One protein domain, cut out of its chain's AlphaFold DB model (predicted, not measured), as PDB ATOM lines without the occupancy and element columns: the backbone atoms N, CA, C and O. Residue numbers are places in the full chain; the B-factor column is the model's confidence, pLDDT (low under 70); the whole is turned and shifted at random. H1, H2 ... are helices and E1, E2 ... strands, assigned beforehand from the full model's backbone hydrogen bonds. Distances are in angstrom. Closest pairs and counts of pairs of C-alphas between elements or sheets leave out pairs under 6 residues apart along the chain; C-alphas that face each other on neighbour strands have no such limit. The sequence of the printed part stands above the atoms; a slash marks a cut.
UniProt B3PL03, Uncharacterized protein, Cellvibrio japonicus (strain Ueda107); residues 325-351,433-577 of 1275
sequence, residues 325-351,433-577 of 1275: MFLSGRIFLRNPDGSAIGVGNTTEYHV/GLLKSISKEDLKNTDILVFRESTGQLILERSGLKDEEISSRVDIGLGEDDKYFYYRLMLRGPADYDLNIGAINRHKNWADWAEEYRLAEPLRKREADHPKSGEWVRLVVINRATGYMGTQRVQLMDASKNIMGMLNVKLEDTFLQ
ATOM      1  N   MET A 325     114.281 137.972 146.014       91.31
ATOM      2  CA  MET A 325     115.462 138.432 145.287       91.31
ATOM      3  C   MET A 325     115.029 139.100 143.987       91.31
ATOM      4  O   MET A 325     114.067 138.675 143.345       91.31
ATOM      5  N   PHE A 326     115.746 140.145 143.586       88.62
ATOM      6  CA  PHE A 326     115.478 140.880 142.356       88.62
ATOM      7  C   PHE A 326     116.601 140.647 141.350       88.62
ATOM      8  O   PHE A 326     117.735 141.070 141.578       88.62
ATOM      9  N   LEU A 327     116.278 140.012 140.224       88.00
ATOM     10  CA  LEU A 327     117.170 139.948 139.074       88.00
ATOM     11  C   LEU A 327     116.900 141.168 138.200       88.00
ATOM     12  O   LEU A 327     115.878 141.224 137.515       88.00
ATOM     13  N   SER A 328     117.795 142.150 138.245       81.69
ATOM     14  CA  SER A 328     117.687 143.357 137.427       81.69
ATOM     15  C   SER A 328     118.913 143.521 136.539       81.69
ATOM     16  O   SER A 328     120.036 143.520 137.040       81.69
ATOM     17  N   GLY A 329     118.697 143.708 135.239       82.38
ATOM     18  CA  GLY A 329     119.775 143.804 134.258       82.38
ATOM     19  C   GLY A 329     119.389 144.603 133.017       82.38
ATOM     20  O   GLY A 329     118.293 145.165 132.924       82.38
ATOM     21  N   ARG A 330     120.322 144.658 132.064       84.69
ATOM     22  CA  ARG A 330     120.159 145.299 130.752       84.69
ATOM     23  C   ARG A 330     120.382 144.282 129.647       84.69
ATOM     24  O   ARG A 330     121.278 143.448 129.759       84.69
ATOM     25  N   ILE A 331     119.592 144.395 128.586       86.12
ATOM     26  CA  ILE A 331     119.706 143.564 127.387       86.12
ATOM     27  C   ILE A 331     120.068 144.447 126.195       86.12
ATOM     28  O   ILE A 331     119.420 145.469 125.962       86.12
ATOM     29  N   PHE A 332     121.080 144.028 125.439       87.50
ATOM     30  CA  PHE A 332     121.574 144.686 124.230       87.50
ATOM     31  C   PHE A 332     121.465 143.741 123.036       87.50
ATOM     32  O   PHE A 332     121.730 142.551 123.179       87.50
ATOM     33  N   LEU A 333     121.155 144.262 121.848       90.25
ATOM     34  CA  LEU A 333     121.285 143.509 120.599       90.25
ATOM     35  C   LEU A 333     122.596 143.880 119.908       90.25
ATOM     36  O   LEU A 333     122.923 145.063 119.769       90.25
ATOM     37  N   ARG A 334     123.332 142.871 119.444       91.81
ATOM     38  CA  ARG A 334     124.534 143.073 118.632       91.81
ATOM     39  C   ARG A 334     124.705 141.980 117.587       91.81
ATOM     40  O   ARG A 334     124.251 140.853 117.771       91.81
ATOM     41  N   ASN A 335     125.417 142.300 116.519       91.50
ATOM     42  CA  ASN A 335     125.875 141.311 115.553       91.50
ATOM     43  C   ASN A 335     127.145 140.587 116.063       91.50
ATOM     44  O   ASN A 335     127.743 140.997 117.068       91.50
ATOM     45  N   PRO A 336     127.562 139.481 115.418       88.31
ATOM     46  CA  PRO A 336     128.750 138.716 115.816       88.31
ATOM     47  C   PRO A 336     130.059 139.519 115.808       88.31
ATOM     48  O   PRO A 336     130.957 139.227 116.590       88.31
ATOM     49  N   ASP A 337     130.150 140.558 114.975       87.50
ATOM     50  CA  ASP A 337     131.284 141.492 114.909       87.50
ATOM     51  C   ASP A 337     131.336 142.488 116.088       87.50
ATOM     52  O   ASP A 337     132.265 143.288 116.199       87.50
ATOM     53  N   GLY A 338     130.341 142.447 116.979       87.38
ATOM     54  CA  GLY A 338     130.199 143.353 118.113       87.38
ATOM     55  C   GLY A 338     129.482 144.663 117.786       87.38
ATOM     56  O   GLY A 338     129.289 145.475 118.694       87.38
ATOM     57  N   SER A 339     129.057 144.880 116.535       87.50
ATOM     58  CA  SER A 339     128.292 146.069 116.158       87.50
ATOM     59  C   SER A 339     126.918 146.070 116.832       87.50
ATOM     60  O   SER A 339     126.215 145.059 116.868       87.50
ATOM     61  N   ALA A 340     126.542 147.208 117.416       87.75
ATOM     62  CA  ALA A 340     125.252 147.369 118.077       87.75
ATOM     63  C   ALA A 340     124.124 147.501 117.046       87.75
ATOM     64  O   ALA A 340     124.284 148.182 116.032       87.75
ATOM     65  N   ILE A 341     122.970 146.907 117.343       89.88
ATOM     66  CA  ILE A 341     121.782 147.004 116.495       89.88
ATOM     67  C   ILE A 341     120.856 148.080 117.062       89.88
ATOM     68  O   ILE A 341     120.462 148.028 118.225       89.88
ATOM     69  N   GLY A 342     120.523 149.070 116.236       84.94
ATOM     70  CA  GLY A 342     119.629 150.161 116.621       84.94
ATOM     71  C   GLY A 342     118.150 149.793 116.496       84.94
ATOM     72  O   GLY A 342     117.765 148.960 115.671       84.94
ATOM     73  N   VAL A 343     117.309 150.473 117.275       85.44
ATOM     74  CA  VAL A 343     115.856 150.432 117.093       85.44
ATOM     75  C   VAL A 343     115.450 151.423 116.005       85.44
ATOM     76  O   VAL A 343     115.830 152.593 116.032       85.44
ATOM     77  N   GLY A 344     114.692 150.940 115.027       83.94
ATOM     78  CA  GLY A 344     114.161 151.718 113.913       83.94
ATOM     79  C   GLY A 344     112.637 151.636 113.822       83.94
ATOM     80  O   GLY A 344     111.960 151.066 114.677       83.94
ATOM     81  N   ASN A 345     112.080 152.189 112.740       84.94
ATOM     82  CA  ASN A 345     110.645 152.074 112.449       84.94
ATOM     83  C   ASN A 345     110.258 150.653 112.007       84.94
ATOM     84  O   ASN A 345     109.130 150.216 112.222       84.94
ATOM     85  N   THR A 346     111.194 149.948 111.374       89.00
ATOM     86  CA  THR A 346     111.014 148.630 110.765       89.00
ATOM     87  C   THR A 346     112.179 147.715 111.126       89.00
ATOM     88  O   THR A 346     113.313 148.160 111.325       89.00
ATOM     89  N   THR A 347     111.882 146.420 111.208       91.25
ATOM     90  CA  THR A 347     112.898 145.372 111.326       91.25
ATOM     91  C   THR A 347     113.470 145.100 109.941       91.25
ATOM     92  O   THR A 347     112.724 144.770 109.019       91.25
ATOM     93  N   GLU A 348     114.777 145.298 109.789       91.56
ATOM     94  CA  GLU A 348     115.497 145.200 108.518       91.56
ATOM     95  C   GLU A 348     116.751 144.347 108.676       91.56
ATOM     96  O   GLU A 348     117.381 144.339 109.734       91.56
ATOM     97  N   TYR A 349     117.157 143.704 107.585       91.62
ATOM     98  CA  TYR A 349     118.319 142.829 107.539       91.62
ATOM     99  C   TYR A 349     119.341 143.329 106.512       91.62
ATOM    100  O   TYR A 349     118.983 143.901 105.481       91.62
ATOM    101  N   HIS A 350     120.621 143.129 106.811       88.31
ATOM    102  CA  HIS A 350     121.727 143.341 105.892       88.31
ATOM    103  C   HIS A 350     121.783 142.217 104.865       88.31
ATOM    104  O   HIS A 350     121.705 141.042 105.222       88.31
ATOM    105  N   VAL A 351     121.960 142.596 103.600       84.19
ATOM    106  CA  VAL A 351     122.154 141.655 102.500       84.19
ATOM    107  C   VAL A 351     123.296 142.123 101.632       84.19
ATOM    108  O   VAL A 351     123.297 143.271 101.179       84.19
ATOM    109  N   GLY A 433     122.298 138.177 105.773       88.44
ATOM    110  CA  GLY A 433     120.990 138.183 106.434       88.44
ATOM    111  C   GLY A 433     121.036 138.537 107.925       88.44
ATOM    112  O   GLY A 433     120.146 138.133 108.662       88.44
ATOM    113  N   LEU A 434     122.059 139.261 108.397       92.81
ATOM    114  CA  LEU A 434     122.127 139.754 109.781       92.81
ATOM    115  C   LEU A 434     121.188 140.936 110.027       92.81
ATOM    116  O   LEU A 434     120.765 141.606 109.092       92.81
ATOM    117  N   LEU A 435     120.879 141.230 111.289       92.75
ATOM    118  CA  LEU A 435     119.960 142.306 111.635       92.75
ATOM    119  C   LEU A 435     120.649 143.668 111.467       92.75
ATOM    120  O   LEU A 435     121.751 143.895 111.969       92.75
ATOM    121  N   LYS A 436     119.985 144.576 110.750       91.38
ATOM    122  CA  LYS A 436     120.409 145.967 110.540       91.38
ATOM    123  C   LYS A 436     119.744 146.902 111.547       91.38
ATOM    124  O   LYS A 436     120.399 147.751 112.147       91.38
ATOM    125  N   SER A 437     118.437 146.744 111.727       90.75
ATOM    126  CA  SER A 437     117.635 147.463 112.716       90.75
ATOM    127  C   SER A 437     116.469 146.600 113.172       90.75
ATOM    128  O   SER A 437     116.012 145.736 112.425       90.75
ATOM    129  N   ILE A 438     115.957 146.859 114.372       90.62
ATOM    130  CA  ILE A 438     114.768 146.189 114.910       90.62
ATOM    131  C   ILE A 438     113.656 147.202 115.171       90.62
ATOM    132  O   ILE A 438     113.916 148.303 115.647       90.62
ATOM    133  N   SER A 439     112.408 146.861 114.859       89.75
ATOM    134  CA  SER A 439     111.274 147.711 115.218       89.75
ATOM    135  C   SER A 439     111.031 147.690 116.729       89.75
ATOM    136  O   SER A 439     111.342 146.716 117.418       89.75
ATOM    137  N   LYS A 440     110.422 148.752 117.263       84.88
ATOM    138  CA  LYS A 440     110.056 148.809 118.684       84.88
ATOM    139  C   LYS A 440     109.128 147.664 119.105       84.88
ATOM    140  O   LYS A 440     109.313 147.116 120.185       84.88
ATOM    141  N   GLU A 441     108.159 147.292 118.270       86.75
ATOM    142  CA  GLU A 441     107.232 146.191 118.574       86.75
ATOM    143  C   GLU A 441     107.930 144.827 118.539       86.75
ATOM    144  O   GLU A 441     107.734 144.012 119.438       86.75
ATOM    145  N   ASP A 442     108.823 144.603 117.574       90.38
ATOM    146  CA  ASP A 442     109.583 143.350 117.492       90.38
ATOM    147  C   ASP A 442     110.584 143.219 118.647       90.38
ATOM    148  O   ASP A 442     110.794 142.124 119.167       90.38
ATOM    149  N   LEU A 443     111.159 144.332 119.116       87.38
ATOM    150  CA  LEU A 443     112.014 144.343 120.301       87.38
ATOM    151  C   LEU A 443     111.233 144.027 121.585       87.38
ATOM    152  O   LEU A 443     111.746 143.321 122.455       87.38
ATOM    153  N   LYS A 444     109.983 144.496 121.711       85.81
ATOM    154  CA  LYS A 444     109.116 144.117 122.839       85.81
ATOM    155  C   LYS A 444     108.818 142.624 122.864       85.81
ATOM    156  O   LYS A 444     108.567 142.089 123.939       85.81
ATOM    157  N   ASN A 445     108.881 141.939 121.727       90.50
ATOM    158  CA  ASN A 445     108.719 140.494 121.655       90.50
ATOM    159  C   ASN A 445     109.997 139.756 122.107       90.50
ATOM    160  O   ASN A 445     110.602 138.999 121.348       90.50
ATOM    161  N   THR A 446     110.451 140.040 123.332       91.19
ATOM    162  CA  THR A 446     111.631 139.425 123.948       91.19
ATOM    163  C   THR A 446     111.252 138.738 125.247       91.19
ATOM    164  O   THR A 446     110.838 139.391 126.209       91.19
ATOM    165  N   ASP A 447     111.463 137.429 125.272       93.12
ATOM    166  CA  ASP A 447     111.216 136.583 126.425       93.12
ATOM    167  C   ASP A 447     112.452 136.493 127.305       93.12
ATOM    168  O   ASP A 447     113.587 136.482 126.820       93.12
ATOM    169  N   ILE A 448     112.224 136.385 128.612       92.31
ATOM    170  CA  ILE A 448     113.265 136.098 129.596       92.31
ATOM    171  C   ILE A 448     112.842 134.872 130.394       92.31
ATOM    172  O   ILE A 448     111.848 134.903 131.125       92.31
ATOM    173  N   LEU A 449     113.613 133.802 130.253       94.06
ATOM    174  CA  LEU A 449     113.402 132.522 130.912       94.06
ATOM    175  C   LEU A 449     114.487 132.326 131.968       94.06
ATOM    176  O   LEU A 449     115.668 132.540 131.692       94.06
ATOM    177  N   VAL A 450     114.098 131.921 133.174       95.12
ATOM    178  CA  VAL A 450     115.034 131.632 134.267       95.12
ATOM    179  C   VAL A 450     114.973 130.148 134.572       95.12
ATOM    180  O   VAL A 450     113.939 129.659 135.016       95.12
ATOM    181  N   PHE A 451     116.078 129.440 134.367       95.06
ATOM    182  CA  PHE A 451     116.204 128.013 134.640       95.06
ATOM    183  C   PHE A 451     117.095 127.765 135.852       95.06
ATOM    184  O   PHE A 451     118.087 128.464 136.062       95.06
ATOM    185  N   ARG A 452     116.776 126.746 136.645       94.19
ATOM    186  CA  ARG A 452     117.665 126.233 137.688       94.19
ATOM    187  C   ARG A 452     118.798 125.444 137.037       94.19
ATOM    188  O   ARG A 452     118.533 124.532 136.264       94.19
ATOM    189  N   GLU A 453     120.052 125.739 137.371       92.81
ATOM    190  CA  GLU A 453     121.205 125.045 136.766       92.81
ATOM    191  C   GLU A 453     121.323 123.585 137.220       92.81
ATOM    192  O   GLU A 453     121.654 122.708 136.426       92.81
ATOM    193  N   SER A 454     121.009 123.310 138.489       93.25
ATOM    194  CA  SER A 454     121.141 121.977 139.079       93.25
ATOM    195  C   SER A 454     120.140 120.959 138.535       93.25
ATOM    196  O   SER A 454     120.440 119.773 138.521       93.25
ATOM    197  N   THR A 455     118.974 121.397 138.056       91.81
ATOM    198  CA  THR A 455     117.918 120.495 137.560       91.81
ATOM    199  C   THR A 455     117.494 120.770 136.121       91.81
ATOM    200  O   THR A 455     116.785 119.958 135.547       91.81
ATOM    201  N   GLY A 456     117.888 121.899 135.523       91.38
ATOM    202  CA  GLY A 456     117.436 122.321 134.191       91.38
ATOM    203  C   GLY A 456     115.986 122.826 134.148       91.38
ATOM    204  O   GLY A 456     115.500 123.192 133.080       91.38
ATOM    205  N   GLN A 457     115.304 122.869 135.294       91.81
ATOM    206  CA  GLN A 457     113.889 123.210 135.426       91.81
ATOM    207  C   GLN A 457     113.632 124.709 135.240       91.81
ATOM    208  O   GLN A 457     114.374 125.542 135.767       91.81
ATOM    209  N   LEU A 458     112.540 125.066 134.561       93.12
ATOM    210  CA  LEU A 458     112.062 126.449 134.494       93.12
ATOM    211  C   LEU A 458     111.581 126.927 135.875       93.12
ATOM    212  O   LEU A 458     110.752 126.288 136.514       93.12
ATOM    213  N   ILE A 459     112.083 128.077 136.317       93.06
ATOM    214  CA  ILE A 459     111.695 128.749 137.564       93.06
ATOM    215  C   ILE A 459     110.648 129.825 137.279       93.06
ATOM    216  O   ILE A 459     109.614 129.904 137.944       93.06
ATOM    217  N   LEU A 460     110.947 130.694 136.315       91.94
ATOM    218  CA  LEU A 460     110.156 131.878 136.017       91.94
ATOM    219  C   LEU A 460     110.201 132.164 134.523       91.94
ATOM    220  O   LEU A 460     111.266 132.123 133.903       91.94
ATOM    221  N   GLU A 461     109.042 132.517 133.982       90.56
ATOM    222  CA  GLU A 461     108.883 132.950 132.602       90.56
ATOM    223  C   GLU A 461     108.387 134.395 132.562       90.56
ATOM    224  O   GLU A 461     107.363 134.751 133.150       90.56
ATOM    225  N   ARG A 462     109.077 135.239 131.799       87.38
ATOM    226  CA  ARG A 462     108.552 136.535 131.385       87.38
ATOM    227  C   ARG A 462     108.452 136.585 129.867       87.38
ATOM    228  O   ARG A 462     109.427 136.931 129.211       87.38
ATOM    229  N   SER A 463     107.262 136.299 129.350       88.50
ATOM    230  CA  SER A 463     106.940 136.437 127.928       88.50
ATOM    231  C   SER A 463     106.680 137.906 127.564       88.50
ATOM    232  O   SER A 463     105.827 138.554 128.195       88.50
ATOM    233  N   GLY A 464     107.440 138.416 126.589       84.81
ATOM    234  CA  GLY A 464     107.403 139.786 126.065       84.81
ATOM    235  C   GLY A 464     107.581 140.945 127.071       84.81
ATOM    236  O   GLY A 464     107.620 140.782 128.294       84.81
ATOM    237  N   LEU A 465     107.658 142.171 126.537       77.31
ATOM    238  CA  LEU A 465     107.567 143.438 127.274       77.31
ATOM    239  C   LEU A 465     106.145 143.991 127.133       77.31
ATOM    240  O   LEU A 465     105.723 144.325 126.026       77.31
ATOM    241  N   LYS A 466     105.403 144.107 128.239       72.69
ATOM    242  CA  LYS A 466     104.029 144.634 128.200       72.69
ATOM    243  C   LYS A 466     104.024 146.162 128.135       72.69
ATOM    244  O   LYS A 466     104.870 146.807 128.747       72.69
ATOM    245  N   ASP A 467     103.045 146.755 127.456       65.94
ATOM    246  CA  ASP A 467     102.946 148.217 127.320       65.94
ATOM    247  C   ASP A 467     102.771 148.927 128.671       65.94
ATOM    248  O   ASP A 467     103.295 150.026 128.872       65.94
ATOM    249  N   GLU A 468     102.111 148.282 129.639       60.44
ATOM    250  CA  GLU A 468     101.969 148.805 131.001       60.44
ATOM    251  C   GLU A 468     103.315 148.910 131.740       60.44
ATOM    252  O   GLU A 468     103.472 149.757 132.620       60.44
ATOM    253  N   GLU A 469     104.302 148.093 131.355       58.62
ATOM    254  CA  GLU A 469     105.669 148.098 131.892       58.62
ATOM    255  C   GLU A 469     106.556 149.188 131.246       58.62
ATOM    256  O   GLU A 469     107.670 149.410 131.713       58.62
ATOM    257  N   ILE A 470     106.075 149.870 130.192       58.34
ATOM    258  CA  ILE A 470     106.822 150.846 129.364       58.34
ATOM    259  C   ILE A 470     106.335 152.302 129.606       58.34
ATOM    260  O   ILE A 470     106.789 153.249 128.960       58.34
ATOM    261  N   SER A 471     105.403 152.534 130.542       51.03
ATOM    262  CA  SER A 471     104.836 153.875 130.781       51.03
ATOM    263  C   SER A 471     105.849 154.874 131.371       51.03
ATOM    264  O   SER A 471     106.735 154.506 132.136       51.03
ATOM    265  N   SER A 472     105.648 156.178 131.129       45.12
ATOM    266  CA  SER A 472     106.492 157.278 131.648       45.12
ATOM    267  C   SER A 472     106.566 157.392 133.183       45.12
ATOM    268  O   SER A 472     107.247 158.278 133.699       45.12
ATOM    269  N   ARG A 473     105.849 156.526 133.915       45.91
ATOM    270  CA  ARG A 473     105.762 156.469 135.382       45.91
ATOM    271  C   ARG A 473     106.006 155.074 135.974       45.91
ATOM    272  O   ARG A 473     105.849 154.926 137.183       45.91
ATOM    273  N   VAL A 474     106.328 154.066 135.161       47.66
ATOM    274  CA  VAL A 474     106.547 152.687 135.621       47.66
ATOM    275  C   VAL A 474     107.968 152.274 135.283       47.66
ATOM    276  O   VAL A 474     108.268 152.019 134.129       47.66
ATOM    277  N   ASP A 475     108.792 152.203 136.323       51.09
ATOM    278  CA  ASP A 475     109.959 151.346 136.565       51.09
ATOM    279  C   ASP A 475     110.947 150.980 135.429       51.09
ATOM    280  O   ASP A 475     112.152 151.050 135.665       51.09
ATOM    281  N   ILE A 476     110.506 150.525 134.258       53.66
ATOM    282  CA  ILE A 476     111.302 149.761 133.281       53.66
ATOM    283  C   ILE A 476     111.217 150.372 131.865       53.66
ATOM    284  O   ILE A 476     110.711 151.478 131.683       53.66
ATOM    285  N   GLY A 477     111.760 149.686 130.849       56.56
ATOM    286  CA  GLY A 477     111.543 150.036 129.438       56.56
ATOM    287  C   GLY A 477     112.812 150.219 128.603       56.56
ATOM    288  O   GLY A 477     113.909 149.825 129.009       56.56
ATOM    289  N   LEU A 478     112.629 150.788 127.407       63.97
ATOM    290  CA  LEU A 478     113.697 151.123 126.458       63.97
ATOM    291  C   LEU A 478     114.550 152.267 127.012       63.97
ATOM    292  O   LEU A 478     114.012 153.294 127.425       63.97
ATOM    293  N   GLY A 479     115.866 152.061 127.060       59.31
ATOM    294  CA  GLY A 479     116.857 153.042 127.496       59.31
ATOM    295  C   GLY A 479     116.958 154.253 126.562       59.31
ATOM    296  O   GLY A 479     116.381 154.262 125.477       59.31
ATOM    297  N   GLU A 480     117.724 155.269 126.969       58.03
ATOM    298  CA  GLU A 480     118.057 156.403 126.092       58.03
ATOM    299  C   GLU A 480     118.647 155.907 124.751       58.03
ATOM    300  O   GLU A 480     119.424 154.947 124.717       58.03
ATOM    301  N   ASP A 481     118.253 156.549 123.647       59.38
ATOM    302  CA  ASP A 481     118.538 156.162 122.251       59.38
ATOM    303  C   ASP A 481     117.965 154.804 121.784       59.38
ATOM    304  O   ASP A 481     118.365 154.317 120.726       59.38
ATOM    305  N   ASP A 482     117.069 154.168 122.551       63.88
ATOM    306  CA  ASP A 482     116.465 152.859 122.248       63.88
ATOM    307  C   ASP A 482     117.499 151.722 122.017       63.88
ATOM    308  O   ASP A 482     117.209 150.714 121.380       63.88
ATOM    309  N   LYS A 483     118.732 151.841 122.535       64.75
ATOM    310  CA  LYS A 483     119.833 150.875 122.274       64.75
ATOM    311  C   LYS A 483     119.813 149.618 123.149       64.75
ATOM    312  O   LYS A 483     120.558 148.673 122.893       64.75
ATOM    313  N   TYR A 484     119.037 149.632 124.223       73.50
ATOM    314  CA  TYR A 484     118.929 148.548 125.198       73.50
ATOM    315  C   TYR A 484     117.614 148.673 125.955       73.50
ATOM    316  O   TYR A 484     116.997 149.738 125.960       73.50
ATOM    317  N   PHE A 485     117.188 147.612 126.634       76.56
ATOM    318  CA  PHE A 485     116.058 147.699 127.554       76.56
ATOM    319  C   PHE A 485     116.383 147.074 128.907       76.56
ATOM    320  O   PHE A 485     117.205 146.160 129.025       76.56
ATOM    321  N   TYR A 486     115.740 147.613 129.936       78.31
ATOM    322  CA  TYR A 486     115.866 147.144 131.307       78.31
ATOM    323  C   TYR A 486     114.848 146.054 131.601       78.31
ATOM    324  O   TYR A 486     113.699 146.120 131.156       78.31
ATOM    325  N   TYR A 487     115.248 145.083 132.413       80.44
ATOM    326  CA  TYR A 487     114.333 144.097 132.964       80.44
ATOM    327  C   TYR A 487     114.512 143.968 134.470       80.44
ATOM    328  O   TYR A 487     115.573 144.255 135.028       80.44
ATOM    329  N   ARG A 488     113.439 143.517 135.120       82.38
ATOM    330  CA  ARG A 488     113.393 143.232 136.548       82.38
ATOM    331  C   ARG A 488     112.508 142.018 136.778       82.38
ATOM    332  O   ARG A 488     111.316 142.065 136.482       82.38
ATOM    333  N   LEU A 489     113.082 140.960 137.329       85.12
ATOM    334  CA  LEU A 489     112.379 139.735 137.697       85.12
ATOM    335  C   LEU A 489     112.437 139.568 139.209       85.12
ATOM    336  O   LEU A 489     113.471 139.813 139.830       85.12
ATOM    337  N   MET A 490     111.322 139.162 139.802       85.69
ATOM    338  CA  MET A 490     111.211 138.942 141.240       85.69
ATOM    339  C   MET A 490     111.172 137.440 141.498       85.69
ATOM    340  O   MET A 490     110.186 136.786 141.173       85.69
ATOM    341  N   LEU A 491     112.224 136.901 142.106       88.81
ATOM    342  CA  LEU A 491     112.235 135.534 142.617       88.81
ATOM    343  C   LEU A 491     111.704 135.569 144.047       88.81
ATOM    344  O   LEU A 491     112.427 135.919 144.981       88.81
ATOM    345  N   ARG A 492     110.407 135.296 144.196       85.06
ATOM    346  CA  ARG A 492     109.695 135.354 145.477       85.06
ATOM    347  C   ARG A 492     109.589 133.961 146.071       85.06
ATOM    348  O   ARG A 492     109.163 133.038 145.385       85.06
ATOM    349  N   GLY A 493     109.947 133.833 147.340       86.31
ATOM    350  CA  GLY A 493     109.693 132.630 148.109       86.31
ATOM    351  C   GLY A 493     108.415 132.737 148.954       86.31
ATOM    352  O   GLY A 493     107.822 133.814 149.092       86.31
ATOM    353  N   PRO A 494     107.966 131.617 149.534       84.62
ATOM    354  CA  PRO A 494     106.736 131.543 150.312       84.62
ATOM    355  C   PRO A 494     106.606 132.507 151.489       84.62
ATOM    356  O   PRO A 494     105.497 132.952 151.780       84.62
ATOM    357  N   ALA A 495     107.698 132.846 152.182       86.31
ATOM    358  CA  ALA A 495     107.600 133.734 153.343       86.31
ATOM    359  C   ALA A 495     107.280 135.187 152.940       86.31
ATOM    360  O   ALA A 495     106.729 135.945 153.739       86.31
ATOM    361  N   ASP A 496     107.564 135.568 151.690       86.50
ATOM    362  CA  ASP A 496     107.204 136.881 151.158       86.50
ATOM    363  C   ASP A 496     105.686 137.029 150.961       86.50
ATOM    364  O   ASP A 496     105.148 138.122 151.151       86.50
ATOM    365  N   TYR A 497     104.971 135.941 150.651       83.38
ATOM    366  CA  TYR A 497     103.511 135.968 150.510       83.38
ATOM    367  C   TYR A 497     102.806 136.395 151.802       83.38
ATOM    368  O   TYR A 497     101.856 137.174 151.724       83.38
ATOM    369  N   ASP A 498     103.294 135.940 152.960       79.19
ATOM    370  CA  ASP A 498     102.697 136.241 154.268       79.19
ATOM    371  C   ASP A 498     103.076 137.635 154.794       79.19
ATOM    372  O   ASP A 498     102.327 138.230 155.569       79.19
ATOM    373  N   LEU A 499     104.248 138.151 154.406       84.62
ATOM    374  CA  LEU A 499     104.842 139.336 155.030       84.62
ATOM    375  C   LEU A 499     104.861 140.579 154.146       84.62
ATOM    376  O   LEU A 499     105.051 141.673 154.666       84.62
ATOM    377  N   ASN A 500     104.705 140.487 152.830       81.94
ATOM    378  CA  ASN A 500     104.709 141.701 152.014       81.94
ATOM    379  C   ASN A 500     103.428 142.537 152.235       81.94
ATOM    380  O   ASN A 500     102.381 142.038 152.648       81.94
ATOM    381  N   ILE A 501     103.483 143.837 151.925       72.81
ATOM    382  CA  ILE A 501     102.364 144.773 152.162       72.81
ATOM    383  C   ILE A 501     101.024 144.334 151.535       72.81
ATOM    384  O   ILE A 501      99.956 144.682 152.040       72.81
ATOM    385  N   GLY A 502     101.070 143.553 150.451       62.22
ATOM    386  CA  GLY A 502      99.886 143.055 149.759       62.22
ATOM    387  C   GLY A 502      99.188 141.883 150.452       62.22
ATOM    388  O   GLY A 502      98.024 141.651 150.148       62.22
ATOM    389  N   ALA A 503      99.847 141.172 151.377       61.28
ATOM    390  CA  ALA A 503      99.351 139.944 152.016       61.28
ATOM    391  C   ALA A 503      97.933 140.062 152.604       61.28
ATOM    392  O   ALA A 503      97.136 139.135 152.554       61.28
ATOM    393  N   ILE A 504      97.603 141.236 153.137       59.03
ATOM    394  CA  ILE A 504      96.496 141.424 154.087       59.03
ATOM    395  C   ILE A 504      95.159 141.768 153.425       59.03
ATOM    396  O   ILE A 504      94.107 141.537 154.011       59.03
ATOM    397  N   ASN A 505      95.191 142.267 152.188       58.22
ATOM    398  CA  ASN A 505      93.996 142.426 151.354       58.22
ATOM    399  C   ASN A 505      93.878 141.292 150.315       58.22
ATOM    400  O   ASN A 505      93.077 141.392 149.382       58.22
ATOM    401  N   ARG A 506      94.689 140.227 150.422       66.50
ATOM    402  CA  ARG A 506      94.621 139.087 149.500       66.50
ATOM    403  C   ARG A 506      93.504 138.141 149.913       66.50
ATOM    404  O   ARG A 506      93.540 137.526 150.969       66.50
ATOM    405  N   HIS A 507      92.542 137.985 149.012       60.91
ATOM    406  CA  HIS A 507      91.524 136.933 149.069       60.91
ATOM    407  C   HIS A 507      91.923 135.673 148.275       60.91
ATOM    408  O   HIS A 507      91.168 134.706 148.255       60.91
ATOM    409  N   LYS A 508      93.077 135.700 147.594       71.19
ATOM    410  CA  LYS A 508      93.590 134.625 146.731       71.19
ATOM    411  C   LYS A 508      94.541 133.706 147.501       71.19
ATOM    412  O   LYS A 508      95.193 134.170 148.431       71.19
ATOM    413  N   ASN A 509      94.627 132.436 147.111       82.06
ATOM    414  CA  ASN A 509      95.561 131.474 147.710       82.06
ATOM    415  C   ASN A 509      96.993 131.634 147.133       82.06
ATOM    416  O   ASN A 509      97.224 132.440 146.232       82.06
ATOM    417  N   TRP A 510      97.963 130.867 147.653       83.19
ATOM    418  CA  TRP A 510      99.356 130.902 147.177       83.19
ATOM    419  C   TRP A 510      99.492 130.576 145.683       83.19
ATOM    420  O   TRP A 510     100.245 131.255 144.996       83.19
ATOM    421  N   ALA A 511      98.775 129.570 145.176       85.44
ATOM    422  CA  ALA A 511      98.910 129.131 143.788       85.44
ATOM    423  C   ALA A 511      98.489 130.234 142.803       85.44
ATOM    424  O   ALA A 511      99.225 130.528 141.862       85.44
ATOM    425  N   ASP A 512      97.367 130.905 143.081       84.38
ATOM    426  CA  ASP A 512      96.885 132.045 142.294       84.38
ATOM    427  C   ASP A 512      97.877 133.221 142.343       84.38
ATOM    428  O   ASP A 512      98.058 133.951 141.368       84.38
ATOM    429  N   TRP A 513      98.521 133.428 143.498       82.69
ATOM    430  CA  TRP A 513      99.536 134.465 143.669       82.69
ATOM    431  C   TRP A 513     100.814 134.126 142.896       82.69
ATOM    432  O   TRP A 513     101.304 134.955 142.139       82.69
ATOM    433  N   ALA A 514     101.326 132.904 143.021       85.06
ATOM    434  CA  ALA A 514     102.500 132.430 142.296       85.06
ATOM    435  C   ALA A 514     102.305 132.515 140.771       85.06
ATOM    436  O   ALA A 514     103.219 132.930 140.055       85.06
ATOM    437  N   GLU A 515     101.104 132.200 140.278       84.69
ATOM    438  CA  GLU A 515     100.731 132.377 138.874       84.69
ATOM    439  C   GLU A 515     100.730 133.853 138.443       84.69
ATOM    440  O   GLU A 515     101.288 134.184 137.395       84.69
ATOM    441  N   GLU A 516     100.184 134.763 139.259       81.94
ATOM    442  CA  GLU A 516     100.178 136.208 138.980       81.94
ATOM    443  C   GLU A 516     101.603 136.777 138.818       81.94
ATOM    444  O   GLU A 516     101.832 137.658 137.984       81.94
ATOM    445  N   TYR A 517     102.575 136.229 139.555       77.94
ATOM    446  CA  TYR A 517     104.000 136.581 139.462       77.94
ATOM    447  C   TYR A 517     104.801 135.710 138.480       77.94
ATOM    448  O   TYR A 517     106.025 135.828 138.423       77.94
ATOM    449  N   ARG A 518     104.118 134.897 137.661       84.38
ATOM    450  CA  ARG A 518     104.688 134.071 136.583       84.38
ATOM    451  C   ARG A 518     105.709 133.018 137.041       84.38
ATOM    452  O   ARG A 518     106.633 132.678 136.299       84.38
ATOM    453  N   LEU A 519     105.544 132.479 138.250       87.31
ATOM    454  CA  LEU A 519     106.282 131.284 138.660       87.31
ATOM    455  C   LEU A 519     105.808 130.069 137.849       87.31
ATOM    456  O   LEU A 519     104.606 129.892 137.589       87.31
ATOM    457  N   ALA A 520     106.767 129.230 137.460       88.25
ATOM    458  CA  ALA A 520     106.502 127.982 136.757       88.25
ATOM    459  C   ALA A 520     105.599 127.058 137.589       88.25
ATOM    460  O   ALA A 520     105.613 127.107 138.820       88.25
ATOM    461  N   GLU A 521     104.814 126.210 136.915       86.75
ATOM    462  CA  GLU A 521     103.778 125.370 137.539       86.75
ATOM    463  C   GLU A 521     104.267 124.582 138.772       86.75
ATOM    464  O   GLU A 521     103.616 124.702 139.816       86.75
ATOM    465  N   PRO A 522     105.447 123.926 138.758       86.00
ATOM    466  CA  PRO A 522     105.919 123.171 139.922       86.00
ATOM    467  C   PRO A 522     106.155 124.036 141.168       86.00
ATOM    468  O   PRO A 522     105.981 123.570 142.292       86.00
ATOM    469  N   LEU A 523     106.502 125.316 140.985       88.94
ATOM    470  CA  LEU A 523     106.740 126.281 142.062       88.94
ATOM    471  C   LEU A 523     105.452 126.972 142.539       88.94
ATOM    472  O   LEU A 523     105.481 127.798 143.450       88.94
ATOM    473  N   ARG A 524     104.287 126.631 141.977       88.25
ATOM    474  CA  ARG A 524     102.990 127.132 142.465       88.25
ATOM    475  C   ARG A 524     102.492 126.380 143.696       88.25
ATOM    476  O   ARG A 524     101.477 126.770 144.266       88.25
ATOM    477  N   LYS A 525     103.208 125.350 144.157       88.31
ATOM    478  CA  LYS A 525     103.001 124.735 145.477       88.31
ATOM    479  C   LYS A 525     103.831 125.471 146.524       88.31
ATOM    480  O   LYS A 525     104.983 125.826 146.282       88.31
ATOM    481  N   ARG A 526     103.241 125.725 147.694       83.44
ATOM    482  CA  ARG A 526     103.902 126.500 148.752       83.44
ATOM    483  C   ARG A 526     105.136 125.761 149.254       83.44
ATOM    484  O   ARG A 526     106.184 126.368 149.396       83.44
ATOM    485  N   GLU A 527     105.011 124.455 149.421       86.50
ATOM    486  CA  GLU A 527     106.044 123.534 149.871       86.50
ATOM    487  C   GLU A 527     106.981 123.099 148.737       86.50
ATOM    488  O   GLU A 527     107.777 122.209 148.945       86.50
ATOM    489  N   ALA A 528     106.911 123.665 147.529       88.50
ATOM    490  CA  ALA A 528     107.832 123.270 146.463       88.50
ATOM    491  C   ALA A 528     109.296 123.580 146.810       88.50
ATOM    492  O   ALA A 528     109.606 124.433 147.646       88.50
ATOM    493  N   ASP A 529     110.213 122.949 146.082       90.06
ATOM    494  CA  ASP A 529     111.634 123.257 146.158       90.06
ATOM    495  C   ASP A 529     111.983 124.622 145.519       90.06
ATOM    496  O   ASP A 529     112.525 124.705 144.416       90.06
ATOM    497  N   HIS A 530     111.662 125.725 146.202       89.94
ATOM    498  CA  HIS A 530     111.862 127.102 145.718       89.94
ATOM    499  C   HIS A 530     113.341 127.472 145.517       89.94
ATOM    500  O   HIS A 530     114.191 126.924 146.221       89.94
ATOM    501  N   PRO A 531     113.680 128.429 144.625       90.62
ATOM    502  CA  PRO A 531     115.050 128.929 144.453       90.62
ATOM    503  C   PRO A 531     115.643 129.451 145.764       90.62
ATOM    504  O   PRO A 531     114.927 130.073 146.553       90.62
ATOM    505  N   LYS A 532     116.935 129.207 146.007       88.44
ATOM    506  CA  LYS A 532     117.608 129.491 147.292       88.44
ATOM    507  C   LYS A 532     118.848 130.362 147.125       88.44
ATOM    508  O   LYS A 532     119.452 130.403 146.057       88.44
ATOM    509  N   SER A 533     119.261 131.024 148.210       90.81
ATOM    510  CA  SER A 533     120.558 131.716 148.259       90.81
ATOM    511  C   SER A 533     121.690 130.711 148.029       90.81
ATOM    512  O   SER A 533     121.677 129.625 148.607       90.81
ATOM    513  N   GLY A 534     122.647 131.059 147.173       89.69
ATOM    514  CA  GLY A 534     123.775 130.212 146.791       89.69
ATOM    515  C   GLY A 534     123.544 129.300 145.583       89.69
ATOM    516  O   GLY A 534     124.534 128.862 144.992       89.69
ATOM    517  N   GLU A 535     122.290 129.043 145.183       93.19
ATOM    518  CA  GLU A 535     121.982 128.308 143.946       93.19
ATOM    519  C   GLU A 535     122.407 129.110 142.706       93.19
ATOM    520  O   GLU A 535     122.443 130.344 142.708       93.19
ATOM    521  N   TRP A 536     122.707 128.391 141.625       92.38
ATOM    522  CA  TRP A 536     122.963 128.979 140.315       92.38
ATOM    523  C   TRP A 536     121.721 128.861 139.430       92.38
ATOM    524  O   TRP A 536     121.061 127.819 139.395       92.38
ATOM    525  N   VAL A 537     121.431 129.925 138.687       94.38
ATOM    526  CA  VAL A 537     120.372 129.965 137.675       94.38
ATOM    527  C   VAL A 537     120.936 130.395 136.324       94.38
ATOM    528  O   VAL A 537     121.881 131.187 136.265       94.38
ATOM    529  N   ARG A 538     120.323 129.908 135.242       94.25
ATOM    530  CA  ARG A 538     120.596 130.338 133.871       94.25
ATOM    531  C   ARG A 538     119.471 131.218 133.370       94.25
ATOM    532  O   ARG A 538     118.323 130.786 133.307       94.25
ATOM    533  N   LEU A 539     119.805 132.437 132.982       94.50
ATOM    534  CA  LEU A 539     118.921 133.290 132.208       94.50
ATOM    535  C   LEU A 539     119.106 132.933 130.735       94.50
ATOM    536  O   LEU A 539     120.231 132.931 130.236       94.50
ATOM    537  N   VAL A 540     118.004 132.647 130.051       95.25
ATOM    538  CA  VAL A 540     117.944 132.492 128.597       95.25
ATOM    539  C   VAL A 540     117.005 133.569 128.079       95.25
ATOM    540  O   VAL A 540     115.821 133.592 128.417       95.25
ATOM    541  N   VAL A 541     117.548 134.490 127.292       94.88
ATOM    542  CA  VAL A 541     116.802 135.610 126.720       94.88
ATOM    543  C   VAL A 541     116.667 135.371 125.225       94.88
ATOM    544  O   VAL A 541     117.676 135.125 124.569       94.88
ATOM    545  N   ILE A 542     115.448 135.439 124.689       95.12
ATOM    546  CA  ILE A 542     115.173 135.184 123.267       95.12
ATOM    547  C   ILE A 542     114.260 136.281 122.734       95.12
ATOM    548  O   ILE A 542     113.133 136.444 123.196       95.12
ATOM    549  N   ASN A 543     114.715 137.015 121.724       94.44
ATOM    550  CA  ASN A 543     113.836 137.864 120.935       94.44
ATOM    551  C   ASN A 543     113.049 136.987 119.950       94.44
ATOM    552  O   ASN A 543     113.591 136.536 118.943       94.44
ATOM    553  N   ARG A 544     111.767 136.736 120.222       94.12
ATOM    554  CA  ARG A 544     110.907 135.827 119.444       94.12
ATOM    555  C   ARG A 544     110.643 136.302 118.014       94.12
ATOM    556  O   ARG A 544     110.337 135.477 117.156       94.12
ATOM    557  N   ALA A 545     110.801 137.598 117.738       93.25
ATOM    558  CA  ALA A 545     110.654 138.161 116.396       93.25
ATOM    559  C   ALA A 545     111.880 137.950 115.490       93.25
ATOM    560  O   ALA A 545     111.742 137.974 114.276       93.25
ATOM    561  N   THR A 546     113.082 137.767 116.041       93.81
ATOM    562  CA  THR A 546     114.321 137.626 115.243       93.81
ATOM    563  C   THR A 546     115.065 136.321 115.516       93.81
ATOM    564  O   THR A 546     115.915 135.917 114.730       93.81
ATOM    565  N   GLY A 547     114.758 135.645 116.624       94.94
ATOM    566  CA  GLY A 547     115.482 134.487 117.148       94.94
ATOM    567  C   GLY A 547     116.825 134.827 117.793       94.94
ATOM    568  O   GLY A 547     117.517 133.915 118.236       94.94
ATOM    569  N   TYR A 548     117.194 136.113 117.874       95.62
ATOM    570  CA  TYR A 548     118.408 136.536 118.567       95.62
ATOM    571  C   TYR A 548     118.294 136.164 120.039       95.62
ATOM    572  O   TYR A 548     117.272 136.425 120.679       95.62
ATOM    573  N   MET A 549     119.349 135.574 120.579       95.44
ATOM    574  CA  MET A 549     119.353 135.058 121.936       95.44
ATOM    575  C   MET A 549     120.666 135.334 122.649       95.44
ATOM    576  O   MET A 549     121.690 135.591 122.019       95.44
ATOM    577  N   GLY A 550     120.620 135.257 123.971       94.25
ATOM    578  CA  GLY A 550     121.787 135.338 124.835       94.25
ATOM    579  C   GLY A 550     121.549 134.547 126.110       94.25
ATOM    580  O   GLY A 550     120.402 134.353 126.533       94.25
ATOM    581  N   THR A 551     122.634 134.079 126.718       94.25
ATOM    582  CA  THR A 551     122.565 133.316 127.969       94.25
ATOM    583  C   THR A 551     123.437 133.937 129.047       94.25
ATOM    584  O   THR A 551     124.484 134.509 128.764       94.25
ATOM    585  N   GLN A 552     123.009 133.840 130.304       91.94
ATOM    586  CA  GLN A 552     123.788 134.346 131.430       91.94
ATOM    587  C   GLN A 552     123.611 133.458 132.655       91.94
ATOM    588  O   GLN A 552     122.493 133.191 133.089       91.94
ATOM    589  N   ARG A 553     124.726 133.035 133.247       90.44
ATOM    590  CA  ARG A 553     124.742 132.269 134.494       90.44
ATOM    591  C   ARG A 553     124.868 133.214 135.687       90.44
ATOM    592  O   ARG A 553     125.760 134.058 135.712       90.44
ATOM    593  N   VAL A 554     123.988 133.073 136.677       91.06
ATOM    594  CA  VAL A 554     123.874 133.992 137.820       91.06
ATOM    595  C   VAL A 554     123.802 133.204 139.121       91.06
ATOM    596  O   VAL A 554     123.031 132.253 139.231       91.06
ATOM    597  N   GLN A 555     124.589 133.606 140.120       91.50
ATOM    598  CA  GLN A 555     124.473 133.064 141.472       91.50
ATOM    599  C   GLN A 555     123.463 133.882 142.271       91.50
ATOM    600  O   GLN A 555     123.573 135.106 142.360       91.50
ATOM    601  N   LEU A 556     122.498 133.204 142.882       92.31
ATOM    602  CA  LEU A 556     121.518 133.835 143.751       92.31
ATOM    603  C   LEU A 556     122.167 134.239 145.078       92.31
ATOM    604  O   LEU A 556     122.891 133.457 145.693       92.31
ATOM    605  N   MET A 557     121.897 135.463 145.532       89.00
ATOM    606  CA  MET A 557     122.428 136.005 146.784       89.00
ATOM    607  C   MET A 557     121.305 136.616 147.615       89.00
ATOM    608  O   MET A 557     120.427 137.299 147.088       89.00
ATOM    609  N   ASP A 558     121.347 136.381 148.924       90.31
ATOM    610  CA  ASP A 558     120.389 136.945 149.867       90.31
ATOM    611  C   ASP A 558     120.764 138.362 150.327       90.31
ATOM    612  O   ASP A 558     121.914 138.804 150.257       90.31
ATOM    613  N   ALA A 559     119.769 139.069 150.864       90.00
ATOM    614  CA  ALA A 559     119.904 140.463 151.268       90.00
ATOM    615  C   ALA A 559     120.961 140.699 152.363       90.00
ATOM    616  O   ALA A 559     121.492 141.805 152.454       90.00
ATOM    617  N   SER A 560     121.312 139.700 153.186       89.62
ATOM    618  CA  SER A 560     122.302 139.879 154.264       89.62
ATOM    619  C   SER A 560     123.727 140.084 153.740       89.62
ATOM    620  O   SER A 560     124.564 140.684 154.420       89.62
ATOM    621  N   LYS A 561     124.003 139.610 152.518       85.62
ATOM    622  CA  LYS A 561     125.290 139.774 151.826       85.62
ATOM    623  C   LYS A 561     125.381 141.085 151.048       85.62
ATOM    624  O   LYS A 561     126.475 141.481 150.647       85.62
ATOM    625  N   ASN A 562     124.258 141.776 150.867       84.44
ATOM    626  CA  ASN A 562     124.175 142.985 150.067       84.44
ATOM    627  C   ASN A 562     124.380 144.249 150.909       84.44
ATOM    628  O   ASN A 562     123.977 144.346 152.072       84.44
ATOM    629  N   ILE A 563     124.998 145.261 150.297       75.69
ATOM    630  CA  ILE A 563     125.215 146.569 150.927       75.69
ATOM    631  C   ILE A 563     123.853 147.157 151.324       75.69
ATOM    632  O   ILE A 563     122.945 147.224 150.500       75.69
ATOM    633  N   MET A 564     123.713 147.563 152.592       72.00
ATOM    634  CA  MET A 564     122.473 148.111 153.174       72.00
ATOM    635  C   MET A 564     121.229 147.214 153.025       72.00
ATOM    636  O   MET A 564     120.106 147.715 153.034       72.00
ATOM    637  N   GLY A 565     121.402 145.896 152.880       76.38
ATOM    638  CA  GLY A 565     120.269 144.978 152.769       76.38
ATOM    639  C   GLY A 565     119.514 145.071 151.442       76.38
ATOM    640  O   GLY A 565     118.322 144.761 151.406       76.38
ATOM    641  N   MET A 566     120.167 145.533 150.365       87.38
ATOM    642  CA  MET A 566     119.535 145.601 149.044       87.38
ATOM    643  C   MET A 566     119.042 144.225 148.577       87.38
ATOM    644  O   MET A 566     119.700 143.212 148.799       87.38
ATOM    645  N   LEU A 567     117.909 144.193 147.875       89.25
ATOM    646  CA  LEU A 567     117.308 142.946 147.381       89.25
ATOM    647  C   LEU A 567     117.815 142.519 145.993       89.25
ATOM    648  O   LEU A 567     117.457 141.446 145.512       89.25
ATOM    649  N   ASN A 568     118.615 143.353 145.322       88.06
ATOM    650  CA  ASN A 568     119.132 143.052 143.988       88.06
ATOM    651  C   ASN A 568     120.228 141.994 144.030       88.06
ATOM    652  O   ASN A 568     121.174 142.085 144.810       88.06
ATOM    653  N   VAL A 569     120.157 141.073 143.080       87.50
ATOM    654  CA  VAL A 569     121.306 140.287 142.646       87.50
ATOM    655  C   VAL A 569     122.041 141.106 141.590       87.50
ATOM    656  O   VAL A 569     121.415 141.742 140.740       87.50
ATOM    657  N   LYS A 570     123.371 141.146 141.655       78.75
ATOM    658  CA  LYS A 570     124.179 141.842 140.651       78.75
ATOM    659  C   LYS A 570     124.199 141.022 139.358       78.75
ATOM    660  O   LYS A 570     124.659 139.885 139.384       78.75
ATOM    661  N   LEU A 571     123.765 141.615 138.245       83.56
ATOM    662  CA  LEU A 571     123.887 141.033 136.906       83.56
ATOM    663  C   LEU A 571     124.812 141.873 136.024       83.56
ATOM    664  O   LEU A 571     124.903 143.093 136.178       83.56
ATOM    665  N   GLU A 572     125.508 141.201 135.114       86.50
ATOM    666  CA  GLU A 572     126.207 141.842 133.996       86.50
ATOM    667  C   GLU A 572     125.234 142.078 132.834       86.50
ATOM    668  O   GLU A 572     124.123 141.544 132.829       86.50
ATOM    669  N   ASP A 573     125.647 142.869 131.847       87.75
ATOM    670  CA  ASP A 573     124.832 143.123 130.660       87.75
ATOM    671  C   ASP A 573     124.692 141.853 129.809       87.75
ATOM    672  O   ASP A 573     125.678 141.173 129.523       87.75
ATOM    673  N   THR A 574     123.468 141.546 129.381       89.56
ATOM    674  CA  THR A 574     123.178 140.407 128.503       89.56
ATOM    675  C   THR A 574     123.188 140.869 127.045       89.56
ATOM    676  O   THR A 574     122.525 141.850 126.697       89.56
ATOM    677  N   PHE A 575     123.902 140.159 126.174       91.50
ATOM    678  CA  PHE A 575     123.960 140.464 124.744       91.50
ATOM    679  C   PHE A 575     123.209 139.406 123.944       91.50
ATOM    680  O   PHE A 575     123.498 138.224 124.077       91.50
ATOM    681  N   LEU A 576     122.271 139.831 123.101       94.00
ATOM    682  CA  LEU A 576     121.581 138.956 122.161       94.00
ATOM    683  C   LEU A 576     122.297 138.984 120.816       94.00
ATOM    684  O   LEU A 576     122.522 140.057 120.248       94.00
ATOM    685  N   GLN A 577     122.620 137.797 120.319       94.75
ATOM    686  CA  GLN A 577     123.271 137.542 119.038       94.75
ATOM    687  C   GLN A 577     122.472 136.492 118.253       94.75
ATOM    688  O   GLN A 577     121.594 135.843 118.834       94.75
TER     689      GLN A 577
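What this domain is: This is residues 325 to 351 and 433 to 577 of the 1275 residues of an uncharacterized protein of Cellvibrio japonicus (strain Ueda107) (UniProt B3PL03). Two small twisted sheets lie face to face as a sandwich, one of E1, E6, E9 and E10 and the other of E5, E4, E7 and E8, with their strands crossed at 40 degrees and E8 coming close to E10 along one side. At one end of this body sit the short strand pair E2 and E3 with H1, and toward the opposite end sit H3, H4 and H5. The printed part has 172 residues, with five named helices and ten named strands in the order E1 E2 E3 H1 E4 E5 H2 E6 H3 H4 H5 E7 E8 E9 E10; the class is mixed, helices and strands, with 85 residues, under half, in named elements. The sheet with E1 is branched and mixed, the sheet E5 E4 E7 E8 runs in that order and is antiparallel, and E2 and E3 are parallel. The whole is compact, with a radius of gyration of the C-alphas of 17.4 A, and elongated, spanning 54 by 33 by 33 A.

How they stand to each other: E1, residues 325 to 333, has E6, residues 484 to 492, on one side, antiparallel at 157 degrees, with N 327 and O 489 2.8 A apart. On its other side are two parallel neighbours, E9, residues 568 to 570, with N 569 and O 326 2.8 A apart, and E10, residues 574 to 576, with N 576 and O 332 2.8 A apart. E2, residues 342 to 344, is parallel to E3, residues 435 to 439, with N 344 and O 438 2.8 A apart. H1, residues 440 to 444, follows E3 and comes closest to E2 at the C-alphas of Lys 440 and Val 343, 6.2 A apart. E4, residues 446 to 452, and E5, residues 458 to 462, form a hairpin, with N 450 and O 460 2.9 A apart. E7, residues 536 to 543, and E8, residues 549 to 555, form another, with N 539 and O 552 2.8 A apart. E4 and E7 are antiparallel at 161 degrees, with N 449 and O 540 2.9 A apart. The two four-stranded sheets make a sandwich, two sheets face to face, their facing parts 9.4 A centre to centre. The closest C-alphas of E8 and E10, those of Met 549 and Leu 576, are 4.5 A apart. H2, residues 467 to 470, is not on either of these sheets. H3, residues 494 to 499, is close to but not clearly touching H4, residues 510 to 516; their closest C-alphas, those of Tyr 497 and Trp 510, are 7.4 A apart. H4 touches H5, residues 521 to 524, at the C-alphas of Ala 511 and Arg 524, 4.7 A apart. H5 only grazes the sheet E5 E4 E7 E8, with its residues 521 to 523. Every O i to N i+4 pair is within hydrogen-bond range in H1 and H4, 1 of 2 in H3, and H2 and H5 are too short for such a pair.

Where its parts are: E1 begins at C-alpha 325 (115.462, 138.432, 145.287) and is 25.9 A long, as is E6. E4 measures 20.0 A, E7 23.2 A and E8 20.3 A; E5 is 11.1 A and E3 10.8 A. H4 is the longest helix by residues, at 9.8 A. E10 ends at C-alpha 576 (121.581, 138.956, 122.161).

The domain as a whole: The two C-alphas farthest apart, those of Val 351 and Ile 504, are 57.6 A apart. Residues 352 to 432 are not printed, and C-alphas 351 and 433 are 5.4 A apart across the cut. The long links are H2 to E6, H5 to E7 and E8 to E9. The mean pLDDT of the printed part is 83.9, and residues 467 to 483 and 502 to 507 are under 70.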